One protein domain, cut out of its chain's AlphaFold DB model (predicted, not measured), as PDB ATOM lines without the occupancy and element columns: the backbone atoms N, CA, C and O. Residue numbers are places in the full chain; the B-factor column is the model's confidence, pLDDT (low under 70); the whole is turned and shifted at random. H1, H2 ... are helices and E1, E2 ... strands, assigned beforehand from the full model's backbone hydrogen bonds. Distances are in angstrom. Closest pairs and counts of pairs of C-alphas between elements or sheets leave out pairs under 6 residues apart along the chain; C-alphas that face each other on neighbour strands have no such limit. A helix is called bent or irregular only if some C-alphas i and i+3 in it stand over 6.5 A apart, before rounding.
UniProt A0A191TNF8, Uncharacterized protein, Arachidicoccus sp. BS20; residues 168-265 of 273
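Overview. This is residues 168 to 265 of the 273 residues of an uncharacterized protein of Arachidicoccus sp. BS20 (UniProt A0A191TNF8). The long helix H3 runs along the longest axis of the domain, with H1 and H2 packed on one side of it and a strongly twisted sheet of four strands, E1 to E4, at its C-terminal end. H2 crosses H3 and reaches the sheet with its residues 179 to 186, while the short helix H4 turns off after H3 and covers edge strand E1. The printed part has 98 residues, with four named helices followed by four named strands, H1 H2 H3 H4 E1 E2 E3 E4; the sheet has the order E1 - E2 - E3 - E4 and is antiparallel throughout. The class is mixed, helices and strands, and the whole is compact, with a radius of gyration of the C-alphas of 14.3 A and spans of 45 by 34 by 22 A.

Arrangement. H1, residues 168 to 172, touches H3, residues 197 to 215, which meets it with residues 203 to 207 alone; the closest C-alphas are those of Trp 171 and Asn 203, 7.2 A apart. H1 is not on the sheet. H2, residues 178 to 188, is apart from H1 but touches H3, which meets it with residues 206 to 213 alone. The closest C-alphas of H2 and H3 are those of Phe 184 and Leu 210, 5.7 A apart, and their lines are about perpendicular at 80 degrees. H3 is irregular, with C-alphas 198 and 201 standing 7.5 A apart, and it has a kink of 31 degrees near residue 204. H4, residues 217 to 223, is close to H3 but not clearly touching it; the closest C-alphas are those of Phe 213 and Trp 220, 6.0 A apart. Every O i to N i+4 pair is within hydrogen-bond range in H1, H2 and H4, and 13 of 15 are in H3. The strands E1, residues 229 to 235, E2, residues 238 to 243, E3, residues 251 to 256, and E4, residues 261 to 265, form a meander, each strand the antiparallel neighbour of the one before, and each successive pair is a hairpin. Between E1 and E2, N 232 and O 240 are 2.8 A apart, within hydrogen-bond range. Between E2 and E3, N 239 and O 253 are within that range at 2.8 A, and between E3 and E4, N 254 and O 263 at 2.8 A. H4 is on the sheet over E1 at a height of 8.8 A, on a local plane fitted to 6 C-alphas of the sheet, and runs slantwise to the strands, at 39 degrees to E1 on the local plane. H2 is on the sheet at a height of 9.6 A, over none of the strands, but only just: 2 of its C-alphas fall on E3 and 2 on E4. H3 only grazes the sheet, with its residues 214 to 215.

Along the chain. H1 begins at C-alpha 168, (41.930, -32.544, 155.643). H2 is 15.2 A from first to last C-alpha, and H3, the longest helix, is 26.5 A, ending at C-alpha 215, (37.807, -16.482, 167.648). H1 and H4 are shorter, 5.3 A and 9.9 A. E1 measures 18.7 A, E2 16.9 A, E3 15.7 A and E4 12.5 A, and E4 ends at C-alpha 265, (34.878, -28.516, 172.211).

Size, cuts and confidence. The two C-alphas farthest apart are those of Leu 198 and Asn 235, at 45.1 A, while those of Trp 168 and Ile 265 are 18.5 A apart. The printed part has no cut and no long link; the links from H2 to H3 and from E2 to E3 are short, and the others are tight. The mean pLDDT of the printed part is 96.9, and no printed residue is under 70.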
ATOM      1  N   TRP A 168      41.894 -33.010 154.255       97.75
ATOM      2  CA  TRP A 168      41.930 -32.544 155.643       97.75
ATOM      3  C   TRP A 168      43.346 -32.217 156.103       97.75
ATOM      4  O   TRP A 168      43.632 -31.072 156.451       97.75
ATOM      5  N   THR A 169      44.248 -33.195 156.020       96.31
ATOM      6  CA  THR A 169      45.633 -33.065 156.481       96.31
ATOM      7  C   THR A 169      46.351 -31.882 155.832       96.31
ATOM      8  O   THR A 169      47.106 -31.175 156.495       96.31
ATOM      9  N   MET A 170      46.078 -31.611 154.550       96.06
ATOM     10  CA  MET A 170      46.731 -30.535 153.796       96.06
ATOM     11  C   MET A 170      46.367 -29.134 154.308       96.06
ATOM     12  O   MET A 170      47.213 -28.242 154.282       96.06
ATOM     13  N   TRP A 171      45.127 -28.931 154.764       96.50
ATOM     14  CA  TRP A 171      44.606 -27.588 155.063       96.50
ATOM     15  C   TRP A 171      44.212 -27.363 156.523       96.50
ATOM     16  O   TRP A 171      44.173 -26.219 156.968       96.50
ATOM     17  N   MET A 172      43.908 -28.428 157.265       95.50
ATOM     18  CA  MET A 172      43.389 -28.376 158.638       95.50
ATOM     19  C   MET A 172      44.349 -28.969 159.680       95.50
ATOM     20  O   MET A 172      44.138 -28.738 160.874       95.50
ATOM     21  N   GLY A 173      45.401 -29.670 159.237       93.19
ATOM     22  CA  GLY A 173      46.397 -30.344 160.075       93.19
ATOM     23  C   GLY A 173      46.105 -31.831 160.305       93.19
ATOM     24  O   GLY A 173      45.116 -32.367 159.817       93.19
ATOM     25  N   ASP A 174      46.975 -32.499 161.066       93.88
ATOM     26  CA  ASP A 174      46.986 -33.969 161.192       93.88
ATOM     27  C   ASP A 174      45.843 -34.550 162.038       93.88
ATOM     28  O   ASP A 174      45.572 -35.746 161.982       93.88
ATOM     29  N   TYR A 175      45.188 -33.728 162.859       96.25
ATOM     30  CA  TYR A 175      44.108 -34.175 163.735       96.25
ATOM     31  C   TYR A 175      42.740 -33.874 163.118       96.25
ATOM     32  O   TYR A 175      42.383 -32.707 162.924       96.25
ATOM     33  N   PHE A 176      41.962 -34.920 162.831       97.44
ATOM     34  CA  PHE A 176      40.581 -34.788 162.373       97.44
ATOM     35  C   PHE A 176      39.610 -34.561 163.530       97.44
ATOM     36  O   PHE A 176      39.591 -35.313 164.502       97.44
ATOM     37  N   SER A 177      38.766 -33.538 163.377       97.62
ATOM     38  CA  SER A 177      37.634 -33.268 164.258       97.62
ATOM     39  C   SER A 177      36.376 -33.074 163.422       97.62
ATOM     40  O   SER A 177      36.287 -32.160 162.593       97.62
ATOM     41  N   GLN A 178      35.366 -33.897 163.693       97.00
ATOM     42  CA  GLN A 178      34.045 -33.787 163.087       97.00
ATOM     43  C   GLN A 178      33.384 -32.465 163.444       97.00
ATOM     44  O   GLN A 178      32.769 -31.844 162.582       97.00
ATOM     45  N   ILE A 179      33.538 -32.001 164.687       97.88
ATOM     46  CA  ILE A 179      33.016 -30.693 165.093       97.88
ATOM     47  C   ILE A 179      33.696 -29.570 164.312       97.88
ATOM     48  O   ILE A 179      33.001 -28.707 163.776       97.88
ATOM     49  N   LYS A 180      35.026 -29.590 164.168       98.25
ATOM     50  CA  LYS A 180      35.740 -28.585 163.364       98.25
ATOM     51  C   LYS A 180      35.284 -28.611 161.903       98.25
ATOM     52  O   LYS A 180      35.063 -27.550 161.319       98.25
ATOM     53  N   PHE A 181      35.078 -29.796 161.324       98.19
ATOM     54  CA  PHE A 181      34.570 -29.917 159.957       98.19
ATOM     55  C   PHE A 181      33.117 -29.425 159.831       98.19
ATOM     56  O   PHE A 181      32.780 -28.691 158.903       98.19
ATOM     57  N   GLN A 182      32.257 -29.740 160.799       97.94
ATOM     58  CA  GLN A 182      30.888 -29.234 160.837       97.94
ATOM     59  C   GLN A 182      30.872 -27.700 160.920       97.94
ATOM     60  O   GLN A 182      30.143 -27.053 160.169       97.94
ATOM     61  N   LEU A 183      31.701 -27.103 161.782       98.50
ATOM     62  CA  LEU A 183      31.845 -25.649 161.881       98.50
ATOM     63  C   LEU A 183      32.353 -25.043 160.567       98.50
ATOM     64  O   LEU A 183      31.815 -24.031 160.127       98.50
ATOM     65  N   PHE A 184      33.312 -25.686 159.895       98.50
ATOM     66  CA  PHE A 184      33.777 -25.279 158.566       98.50
ATOM     67  C   PHE A 184      32.634 -25.220 157.544       98.50
ATOM     68  O   PHE A 184      32.480 -24.204 156.860       98.50
ATOM     69  N   ILE A 185      31.796 -26.259 157.475       98.06
ATOM     70  CA  ILE A 185      30.630 -26.298 156.580       98.06
ATOM     71  C   ILE A 185      29.667 -25.150 156.909       98.06
ATOM     72  O   ILE A 185      29.250 -24.418 156.014       98.06
ATOM     73  N   ILE A 186      29.363 -24.939 158.192       97.88
ATOM     74  CA  ILE A 186      28.431 -23.896 158.651       97.88
ATOM     75  C   ILE A 186      28.895 -22.496 158.226       97.88
ATOM     76  O   ILE A 186      28.106 -21.683 157.729       97.88
ATOM     77  N   VAL A 187      30.182 -22.201 158.420       97.75
ATOM     78  CA  VAL A 187      30.704 -20.837 158.264       97.75
ATOM     79  C   VAL A 187      31.082 -20.503 156.828       97.75
ATOM     80  O   VAL A 187      30.938 -19.349 156.424       97.75
ATOM     81  N   THR A 188      31.523 -21.495 156.051       97.25
ATOM     82  CA  THR A 188      32.002 -21.302 154.672       97.25
ATOM     83  C   THR A 188      31.000 -21.740 153.604       97.25
ATOM     84  O   THR A 188      31.098 -21.299 152.458       97.25
ATOM     85  N   GLY A 189      30.056 -22.620 153.953       96.25
ATOM     86  CA  GLY A 189      29.189 -23.314 153.000       96.25
ATOM     87  C   GLY A 189      29.910 -24.354 152.135       96.25
ATOM     88  O   GLY A 189      29.301 -24.898 151.220       96.25
ATOM     89  N   GLN A 190      31.199 -24.618 152.375       97.25
ATOM     90  CA  GLN A 190      31.977 -25.591 151.613       97.25
ATOM     91  C   GLN A 190      31.921 -26.966 152.278       97.25
ATOM     92  O   GLN A 190      32.099 -27.095 153.487       97.25
ATOM     93  N   THR A 191      31.728 -28.003 151.466       96.50
ATOM     94  CA  THR A 191      31.759 -29.409 151.901       96.50
ATOM     95  C   THR A 191      33.059 -30.111 151.514       96.50
ATOM     96  O   THR A 191      33.333 -31.209 151.995       96.50
ATOM     97  N   SER A 192      33.882 -29.483 150.672       96.19
ATOM     98  CA  SER A 192      35.187 -29.993 150.273       96.19
ATOM     99  C   SER A 192      36.162 -28.874 149.913       96.19
ATOM    100  O   SER A 192      35.767 -27.742 149.626       96.19
ATOM    101  N   MET A 193      37.450 -29.208 149.918       96.62
ATOM    102  CA  MET A 193      38.526 -28.392 149.363       96.62
ATOM    103  C   MET A 193      39.363 -29.239 148.406       96.62
ATOM    104  O   MET A 193      39.394 -30.462 148.502       96.62
ATOM    105  N   THR A 194      40.020 -28.594 147.446       95.81
ATOM    106  CA  THR A 194      40.908 -29.279 146.499       95.81
ATOM    107  C   THR A 194      42.255 -29.585 147.153       95.81
ATOM    108  O   THR A 194      42.676 -28.889 148.073       95.81
ATOM    109  N   THR A 195      42.959 -30.606 146.669       95.88
ATOM    110  CA  THR A 195      44.346 -30.919 147.069       95.88
ATOM    111  C   THR A 195      45.384 -30.351 146.095       95.88
ATOM    112  O   THR A 195      46.573 -30.652 146.196       95.88
ATOM    113  N   ASP A 196      44.949 -29.514 145.148       94.75
ATOM    114  CA  ASP A 196      45.836 -28.799 144.235       94.75
ATOM    115  C   ASP A 196      46.480 -27.612 144.962       94.75
ATOM    116  O   ASP A 196      45.799 -26.711 145.459       94.75
ATOM    117  N   GLY A 197      47.813 -27.589 145.000       89.44
ATOM    118  CA  GLY A 197      48.569 -26.509 145.629       89.44
ATOM    119  C   GLY A 197      48.318 -25.132 145.004       89.44
ATOM    120  O   GLY A 197      48.485 -24.124 145.690       89.44
ATOM    121  N   LEU A 198      47.880 -25.055 143.742       95.06
ATOM    122  CA  LEU A 198      47.541 -23.783 143.092       95.06
ATOM    123  C   LEU A 198      46.286 -23.126 143.685       95.06
ATOM    124  O   LEU A 198      46.161 -21.901 143.643       95.06
ATOM    125  N   ASP A 199      45.403 -23.910 144.305       95.56
ATOM    126  CA  ASP A 199      44.209 -23.415 144.990       95.56
ATOM    127  C   ASP A 199      44.487 -22.959 146.433       95.56
ATOM    128  O   ASP A 199      43.566 -22.517 147.129       95.56
ATOM    129  N   ALA A 200      45.747 -22.998 146.890       96.00
ATOM    130  CA  ALA A 200      46.124 -22.578 148.239       96.00
ATOM    131  C   ALA A 200      45.552 -21.204 148.640       96.00
ATOM    132  O   ALA A 200      45.001 -21.114 149.735       96.00
ATOM    133  N   PRO A 201      45.573 -20.142 147.800       97.44
ATOM    134  CA  PRO A 201      44.990 -18.856 148.189       97.44
ATOM    135  C   PRO A 201      43.495 -18.947 148.536       97.44
ATOM    136  O   PRO A 201      43.040 -18.331 149.500       97.44
ATOM    137  N   LYS A 202      42.731 -19.742 147.778       96.69
ATOM    138  CA  LYS A 202      41.295 -19.960 147.994       96.69
ATOM    139  C   LYS A 202      41.043 -20.813 149.239       96.69
ATOM    140  O   LYS A 202      40.194 -20.459 150.055       96.69
ATOM    141  N   ASN A 203      41.771 -21.916 149.404       97.69
ATOM    142  CA  ASN A 203      41.575 -22.813 150.545       97.69
ATOM    143  C   ASN A 203      41.995 -22.130 151.857       97.69
ATOM    144  O   ASN A 203      41.252 -22.169 152.837       97.69
ATOM    145  N   LEU A 204      43.108 -21.389 151.856       97.00
ATOM    146  CA  LEU A 204      43.549 -20.598 153.010       97.00
ATOM    147  C   LEU A 204      42.578 -19.462 153.355       97.00
ATOM    148  O   LEU A 204      42.408 -19.148 154.533       97.00
ATOM    149  N   TYR A 205      41.886 -18.883 152.368       98.06
ATOM    150  CA  TYR A 205      40.781 -17.966 152.644       98.06
ATOM    151  C   TYR A 205      39.676 -18.656 153.455       98.06
ATOM    152  O   TYR A 205      39.281 -18.133 154.496       98.06
ATOM    153  N   PHE A 206      39.213 -19.845 153.061       98.44
ATOM    154  CA  PHE A 206      38.195 -20.564 153.834       98.44
ATOM    155  C   PHE A 206      38.671 -20.968 155.233       98.44
ATOM    156  O   PHE A 206      37.911 -20.831 156.192       98.44
ATOM    157  N   VAL A 207      39.933 -21.381 155.372       97.94
ATOM    158  CA  VAL A 207      40.547 -21.629 156.686       97.94
ATOM    159  C   VAL A 207      40.500 -20.358 157.540       97.94
ATOM    160  O   VAL A 207      40.049 -20.408 158.680       97.94
ATOM    161  N   SER A 208      40.852 -19.193 156.982       98.06
ATOM    162  CA  SER A 208      40.790 -17.915 157.708       98.06
ATOM    163  C   SER A 208      39.371 -17.510 158.124       98.06
ATOM    164  O   SER A 208      39.191 -16.910 159.188       98.06
ATOM    165  N   VAL A 209      38.352 -17.861 157.330       98.31
ATOM    166  CA  VAL A 209      36.941 -17.637 157.679       98.31
ATOM    167  C   VAL A 209      36.562 -18.490 158.889       98.31
ATOM    168  O   VAL A 209      35.960 -17.969 159.829       98.31
ATOM    169  N   LEU A 210      36.962 -19.767 158.903       98.56
ATOM    170  CA  LEU A 210      36.775 -20.640 160.062       98.56
ATOM    171  C   LEU A 210      37.510 -20.099 161.291       98.56
ATOM    172  O   LEU A 210      36.890 -19.941 162.336       98.56
ATOM    173  N   THR A 211      38.792 -19.749 161.174       97.88
ATOM    174  CA  THR A 211      39.574 -19.187 162.287       97.88
ATOM    175  C   THR A 211      38.941 -17.911 162.842       97.88
ATOM    176  O   THR A 211      38.870 -17.733 164.055       97.88
ATOM    177  N   SER A 212      38.429 -17.035 161.972       98.06
ATOM    178  CA  SER A 212      37.730 -15.817 162.400       98.06
ATOM    179  C   SER A 212      36.476 -16.146 163.212       98.06
ATOM    180  O   SER A 212      36.256 -15.541 164.256       98.06
ATOM    181  N   PHE A 213      35.692 -17.138 162.779       98.56
ATOM    182  CA  PHE A 213      34.525 -17.615 163.524       98.56
ATOM    183  C   PHE A 213      34.896 -18.254 164.870       98.56
ATOM    184  O   PHE A 213      34.239 -17.983 165.867       98.56
ATOM    185  N   LEU A 214      35.941 -19.087 164.919       98.19
ATOM    186  CA  LEU A 214      36.376 -19.733 166.164       98.19
ATOM    187  C   LEU A 214      36.825 -18.706 167.217       98.19
ATOM    188  O   LEU A 214      36.656 -18.939 168.413       98.19
ATOM    189  N   ASN A 215      37.371 -17.568 166.774       96.75
ATOM    190  CA  ASN A 215      37.807 -16.482 167.648       96.75
ATOM    191  C   ASN A 215      36.663 -15.565 168.107       96.75
ATOM    192  O   ASN A 215      36.706 -15.092 169.241       96.75
ATOM    193  N   ASP A 216      35.671 -15.304 167.250       96.81
ATOM    194  CA  ASP A 216      34.528 -14.431 167.553       96.81
ATOM    195  C   ASP A 216      33.231 -14.960 166.901       96.81
ATOM    196  O   ASP A 216      32.804 -14.489 165.835       96.81
ATOM    197  N   PRO A 217      32.594 -15.978 167.511       97.62
ATOM    198  CA  PRO A 217      31.369 -16.557 166.970       97.62
ATOM    199  C   PRO A 217      30.188 -15.575 167.006       97.62
ATOM    200  O   PRO A 217      29.338 -15.624 166.114       97.62
ATOM    201  N   ASP A 218      30.139 -14.652 167.972       96.69
ATOM    202  CA  ASP A 218      29.066 -13.655 168.097       96.69
ATOM    203  C   ASP A 218      29.074 -12.653 166.932       96.69
ATOM    204  O   ASP A 218      28.011 -12.320 166.388       96.69
ATOM    205  N   ALA A 219      30.255 -12.209 166.484       97.44
ATOM    206  CA  ALA A 219      30.372 -11.360 165.299       97.44
ATOM    207  C   ALA A 219      29.871 -12.067 164.033       97.44
ATOM    208  O   ALA A 219      29.166 -11.464 163.214       97.44
ATOM    209  N   TRP A 220      30.189 -13.356 163.869       97.94
ATOM    210  CA  TRP A 220      29.682 -14.131 162.738       97.94
ATOM    211  C   TRP A 220      28.163 -14.314 162.815       97.94
ATOM    212  O   TRP A 220      27.497 -14.094 161.804       97.94
ATOM    213  N   ILE A 221      27.607 -14.647 163.985       97.88
ATOM    214  CA  ILE A 221      26.153 -14.786 164.187       97.88
ATOM    215  C   ILE A 221      25.442 -13.478 163.839       97.88
ATOM    216  O   ILE A 221      24.482 -13.480 163.071       97.88
ATOM    217  N   SER A 222      25.958 -12.348 164.324       97.25
ATOM    218  CA  SER A 222      25.392 -11.025 164.047       97.25
ATOM    219  C   SER A 222      25.382 -10.703 162.548       97.25
ATOM    220  O   SER A 222      24.411 -10.154 162.032       97.25
ATOM    221  N   LYS A 223      26.443 -11.086 161.825       97.38
ATOM    222  CA  LYS A 223      26.553 -10.890 160.372       97.38
ATOM    223  C   LYS A 223      25.704 -11.874 159.552       97.38
ATOM    224  O   LYS A 223      25.363 -11.558 158.417       97.38
ATOM    225  N   ASN A 224      25.374 -13.040 160.106       96.88
ATOM    226  CA  ASN A 224      24.656 -14.131 159.436       96.88
ATOM    227  C   ASN A 224      23.331 -14.459 160.153       96.88
ATOM    228  O   ASN A 224      22.974 -15.628 160.314       96.88
ATOM    229  N   SER A 225      22.620 -13.432 160.630       95.12
ATOM    230  CA  SER A 225      21.390 -13.599 161.428       95.12
ATOM    231  C   SER A 225      20.268 -14.359 160.706       95.12
ATOM    232  O   SER A 225      19.420 -14.973 161.349       95.12
ATOM    233  N   ASP A 226      20.295 -14.379 159.375       95.50
ATOM    234  CA  ASP A 226      19.392 -15.125 158.501       95.50
ATOM    235  C   ASP A 226      19.629 -16.644 158.527       95.50
ATOM    236  O   ASP A 226      18.738 -17.406 158.160       95.50
ATOM    237  N   LYS A 227      20.797 -17.108 158.996       95.56
ATOM    238  CA  LYS A 227      21.145 -18.537 159.033       95.56
ATOM    239  C   LYS A 227      20.591 -19.296 160.242       95.56
ATOM    240  O   LYS A 227      20.803 -20.502 160.329       95.56
ATOM    241  N   GLY A 228      19.942 -18.624 161.197       96.75
ATOM    242  CA  GLY A 228      19.282 -19.279 162.338       96.75
ATOM    243  C   GLY A 228      20.221 -19.901 163.383       96.75
ATOM    244  O   GLY A 228      19.784 -20.712 164.196       96.75
ATOM    245  N   TYR A 229      21.511 -19.555 163.389       98.12
ATOM    246  CA  TYR A 229      22.446 -20.010 164.423       98.12
ATOM    247  C   TYR A 229      22.452 -19.075 165.628       98.12
ATOM    248  O   TYR A 229      22.449 -17.854 165.483       98.12
ATOM    249  N   VAL A 230      22.508 -19.655 166.824       98.00
ATOM    250  CA  VAL A 230      22.531 -18.918 168.090       98.00
ATOM    251  C   VAL A 230      23.624 -19.445 169.009       98.00
ATOM    252  O   VAL A 230      23.924 -20.639 169.005       98.00
ATOM    253  N   LEU A 231      24.179 -18.557 169.837       97.75
ATOM    254  CA  LEU A 231      25.072 -18.898 170.938       97.75
ATOM    255  C   LEU A 231      24.338 -18.646 172.257       97.75
ATOM    256  O   LEU A 231      24.124 -17.509 172.673       97.75
ATOM    257  N   LYS A 232      23.882 -19.715 172.910       97.69
ATOM    258  CA  LYS A 232      23.043 -19.621 174.108       97.69
ATOM    259  C   LYS A 232      23.840 -19.927 175.364       97.69
ATOM    260  O   LYS A 232      24.366 -21.030 175.513       97.69
ATOM    261  N   LYS A 233      23.868 -18.975 176.298       97.44
ATOM    262  CA  LYS A 233      24.500 -19.139 177.612       97.44
ATOM    263  C   LYS A 233      23.791 -20.224 178.425       97.44
ATOM    264  O   LYS A 233      22.577 -20.161 178.613       97.44
ATOM    265  N   GLN A 234      24.554 -21.189 178.932       97.06
ATOM    266  CA  GLN A 234      24.092 -22.146 179.939       97.06
ATOM    267  C   GLN A 234      24.511 -21.696 181.343       97.06
ATOM    268  O   GLN A 234      23.710 -21.747 182.273       97.06
ATOM    269  N   ASN A 235      25.760 -21.253 181.494       96.25
ATOM    270  CA  ASN A 235      26.307 -20.648 182.710       96.25
ATOM    271  C   ASN A 235      27.510 -19.756 182.346       96.25
ATOM    272  O   ASN A 235      27.769 -19.525 181.168       96.25
ATOM    273  N   ASP A 236      28.226 -19.228 183.338       93.56
ATOM    274  CA  ASP A 236      29.344 -18.299 183.111       93.56
ATOM    275  C   ASP A 236      30.525 -18.894 182.341       93.56
ATOM    276  O   ASP A 236      31.287 -18.130 181.774       93.56
ATOM    277  N   ASN A 237      30.653 -20.219 182.268       96.25
ATOM    278  CA  ASN A 237      31.766 -20.885 181.592       96.25
ATOM    279  C   ASN A 237      31.323 -21.688 180.364       96.25
ATOM    280  O   ASN A 237      32.170 -22.272 179.691       96.25
ATOM    281  N   ILE A 238      30.019 -21.791 180.094       97.88
ATOM    282  CA  ILE A 238      29.477 -22.690 179.073       97.88
ATOM    283  C   ILE A 238      28.378 -22.005 178.268       97.88
ATOM    284  O   ILE A 238      27.376 -21.530 178.812       97.88
ATOM    285  N   TYR A 239      28.540 -22.074 176.951       98.44
ATOM    286  CA  TYR A 239      27.550 -21.747 175.941       98.44
ATOM    287  C   TYR A 239      27.322 -22.958 175.032       98.44
ATOM    288  O   TYR A 239      28.179 -23.832 174.886       98.44
ATOM    289  N   TYR A 240      26.160 -22.984 174.390       98.38
ATOM    290  CA  TYR A 240      25.869 -23.905 173.302       98.38
ATOM    291  C   TYR A 240      25.634 -23.137 172.015       98.38
ATOM    292  O   TYR A 240      24.796 -22.237 171.974       98.38
ATOM    293  N   PHE A 241      26.340 -23.546 170.971       98.50
ATOM    294  CA  PHE A 241      26.114 -23.098 169.608       98.50
ATOM    295  C   PHE A 241      25.260 -24.127 168.869       98.50
ATOM    296  O   PHE A 241      25.587 -25.314 168.873       98.50
ATOM    297  N   TYR A 242      24.154 -23.699 168.269       98.12
ATOM    298  CA  TYR A 242      23.261 -24.583 167.516       98.12
ATOM    299  C   TYR A 242      22.390 -23.795 166.537       98.12
ATOM    300  O   TYR A 242      22.260 -22.576 166.651       98.12
ATOM    301  N   ASN A 243      21.791 -24.504 165.580       98.06
ATOM    302  CA  ASN A 243      20.778 -23.946 164.691       98.06
ATOM    303  C   ASN A 243      19.383 -24.094 165.315       98.06
ATOM    304  O   ASN A 243      19.069 -25.155 165.855       98.06
ATOM    305  N   THR A 244      18.544 -23.062 165.247       97.19
ATOM    306  CA  THR A 244      17.191 -23.082 165.825       97.19
ATOM    307  C   THR A 244      16.267 -24.123 165.208       97.19
ATOM    308  O   THR A 244      15.359 -24.572 165.903       97.19
ATOM    309  N   ASP A 245      16.526 -24.537 163.967       96.56
ATOM    310  CA  ASP A 245      15.744 -25.553 163.260       96.56
ATOM    311  C   ASP A 245      16.138 -26.976 163.680       96.56
ATOM    312  O   ASP A 245      15.354 -27.898 163.511       96.56
ATOM    313  N   ASN A 246      17.321 -27.175 164.276       96.44
ATOM    314  CA  ASN A 246      17.739 -28.460 164.844       96.44
ATOM    315  C   ASN A 246      18.437 -28.258 166.205       96.44
ATOM    316  O   ASN A 246      19.658 -28.429 166.329       96.44
ATOM    317  N   PRO A 247      17.681 -27.873 167.251       96.31
ATOM    318  CA  PRO A 247      18.245 -27.415 168.518       96.31
ATOM    319  C   PRO A 247      18.889 -28.524 169.354       96.31
ATOM    320  O   PRO A 247      19.603 -28.220 170.309       96.31
ATOM    321  N   GLU A 248      18.660 -29.795 169.019       94.75
ATOM    322  CA  GLU A 248      19.277 -30.939 169.699       94.75
ATOM    323  C   GLU A 248      20.745 -31.139 169.284       94.75
ATOM    324  O   GLU A 248      21.557 -31.624 170.075       94.75
ATOM    325  N   LYS A 249      21.137 -30.690 168.082       95.25
ATOM    326  CA  LYS A 249      22.519 -30.749 167.573       95.25
ATOM    327  C   LYS A 249      23.358 -29.580 168.103       95.25
ATOM    328  O   LYS A 249      23.743 -28.673 167.365       95.25
ATOM    329  N   LYS A 250      23.638 -29.601 169.406       96.25
ATOM    330  CA  LYS A 250      24.432 -28.570 170.095       96.25
ATOM    331  C   LYS A 250      25.927 -28.833 169.996       96.25
ATOM    332  O   LYS A 250      26.376 -29.956 170.196       96.25
ATOM    333  N   ILE A 251      26.688 -27.764 169.793       98.00
ATOM    334  CA  ILE A 251      28.146 -27.749 169.894       98.00
ATOM    335  C   ILE A 251      28.521 -26.974 171.157       98.00
ATOM    336  O   ILE A 251      28.025 -25.869 171.396       98.00
ATOM    337  N   LEU A 252      29.360 -27.577 171.995       98.38
ATOM    338  CA  LEU A 252      29.804 -26.988 173.254       98.38
ATOM    339  C   LEU A 252      30.827 -25.877 172.988       98.38
ATOM    340  O   LEU A 252      31.806 -26.105 172.286       98.38
ATOM    341  N   TYR A 253      30.617 -24.707 173.592       98.31
ATOM    342  CA  TYR A 253      31.556 -23.587 173.612       98.31
ATOM    343  C   TYR A 253      31.886 -23.249 175.072       98.31
ATOM    344  O   TYR A 253      31.026 -22.780 175.821       98.31
ATOM    345  N   ARG A 254      33.101 -23.574 175.518       98.19
ATOM    346  CA  ARG A 254      33.484 -23.601 176.936       98.19
ATOM    347  C   ARG A 254      34.682 -22.701 177.212       98.19
ATOM    348  O   ARG A 254      35.629 -22.691 176.436       98.19
ATOM    349  N   TYR A 255      34.643 -21.985 178.333       97.75
ATOM    350  CA  TYR A 255      35.752 -21.174 178.825       97.75
ATOM    351  C   TYR A 255      36.895 -22.058 179.325       97.75
ATOM    352  O   TYR A 255      36.675 -22.918 180.184       97.75
ATOM    353  N   ASP A 256      38.103 -21.808 178.831       97.19
ATOM    354  CA  ASP A 256      39.336 -22.287 179.440       97.19
ATOM    355  C   ASP A 256      40.008 -21.142 180.206       97.19
ATOM    356  O   ASP A 256      40.387 -20.109 179.648       97.19
ATOM    357  N   ALA A 257      40.164 -21.345 181.513       95.94
ATOM    358  CA  ALA A 257      40.783 -20.378 182.406       95.94
ATOM    359  C   ALA A 257      42.298 -20.239 182.184       95.94
ATOM    360  O   ALA A 257      42.847 -19.190 182.518       95.94
ATOM    361  N   GLN A 258      42.976 -21.258 181.641       94.75
ATOM    362  CA  GLN A 258      44.417 -21.189 181.383       94.75
ATOM    363  C   GLN A 258      44.715 -20.327 180.156       94.75
ATOM    364  O   GLN A 258      45.565 -19.440 180.217       94.75
ATOM    365  N   ALA A 259      43.980 -20.546 179.065       94.25
ATOM    366  CA  ALA A 259      44.069 -19.725 177.863       94.25
ATOM    367  C   ALA A 259      43.323 -18.380 177.971       94.25
ATOM    368  O   ALA A 259      43.528 -17.493 177.143       94.25
ATOM    369  N   GLY A 260      42.450 -18.216 178.970       95.44
ATOM    370  CA  GLY A 260      41.714 -16.980 179.227       95.44
ATOM    371  C   GLY A 260      40.626 -16.666 178.196       95.44
ATOM    372  O   GLY A 260      40.207 -15.513 178.090       95.44
ATOM    373  N   ARG A 261      40.163 -17.663 177.433       95.44
ATOM    374  CA  ARG A 261      39.159 -17.505 176.367       95.44
ATOM    375  C   ARG A 261      38.272 -18.740 176.233       95.44
ATOM    376  O   ARG A 261      38.526 -19.772 176.843       95.44
ATOM    377  N   TYR A 262      37.216 -18.622 175.438       97.19
ATOM    378  CA  TYR A 262      36.318 -19.731 175.133       97.19
ATOM    379  C   TYR A 262      36.762 -20.487 173.881       97.19
ATOM    380  O   TYR A 262      37.284 -19.889 172.940       97.19
ATOM    381  N   PHE A 263      36.487 -21.788 173.866       98.38
ATOM    382  CA  PHE A 263      36.770 -22.695 172.761       98.38
ATOM    383  C   PHE A 263      35.563 -23.553 172.440       98.38
ATOM    384  O   PHE A 263      34.826 -23.978 173.335       98.38
ATOM    385  N   PHE A 264      35.396 -23.867 171.160       98.62
ATOM    386  CA  PHE A 264      34.546 -24.984 170.782       98.62
ATOM    387  C   PHE A 264      35.208 -26.282 171.237       98.62
ATOM    388  O   PHE A 264      36.426 -26.420 171.145       98.62
ATOM    389  N   ILE A 265      34.407 -27.214 171.741       98.44
ATOM    390  CA  ILE A 265      34.878 -28.516 172.211       98.44
ATOM    391  C   ILE A 265      34.417 -29.582 171.226       98.44
ATOM    392  O   ILE A 265      33.236 -29.632 170.870       98.44
TER     393      ILE A 265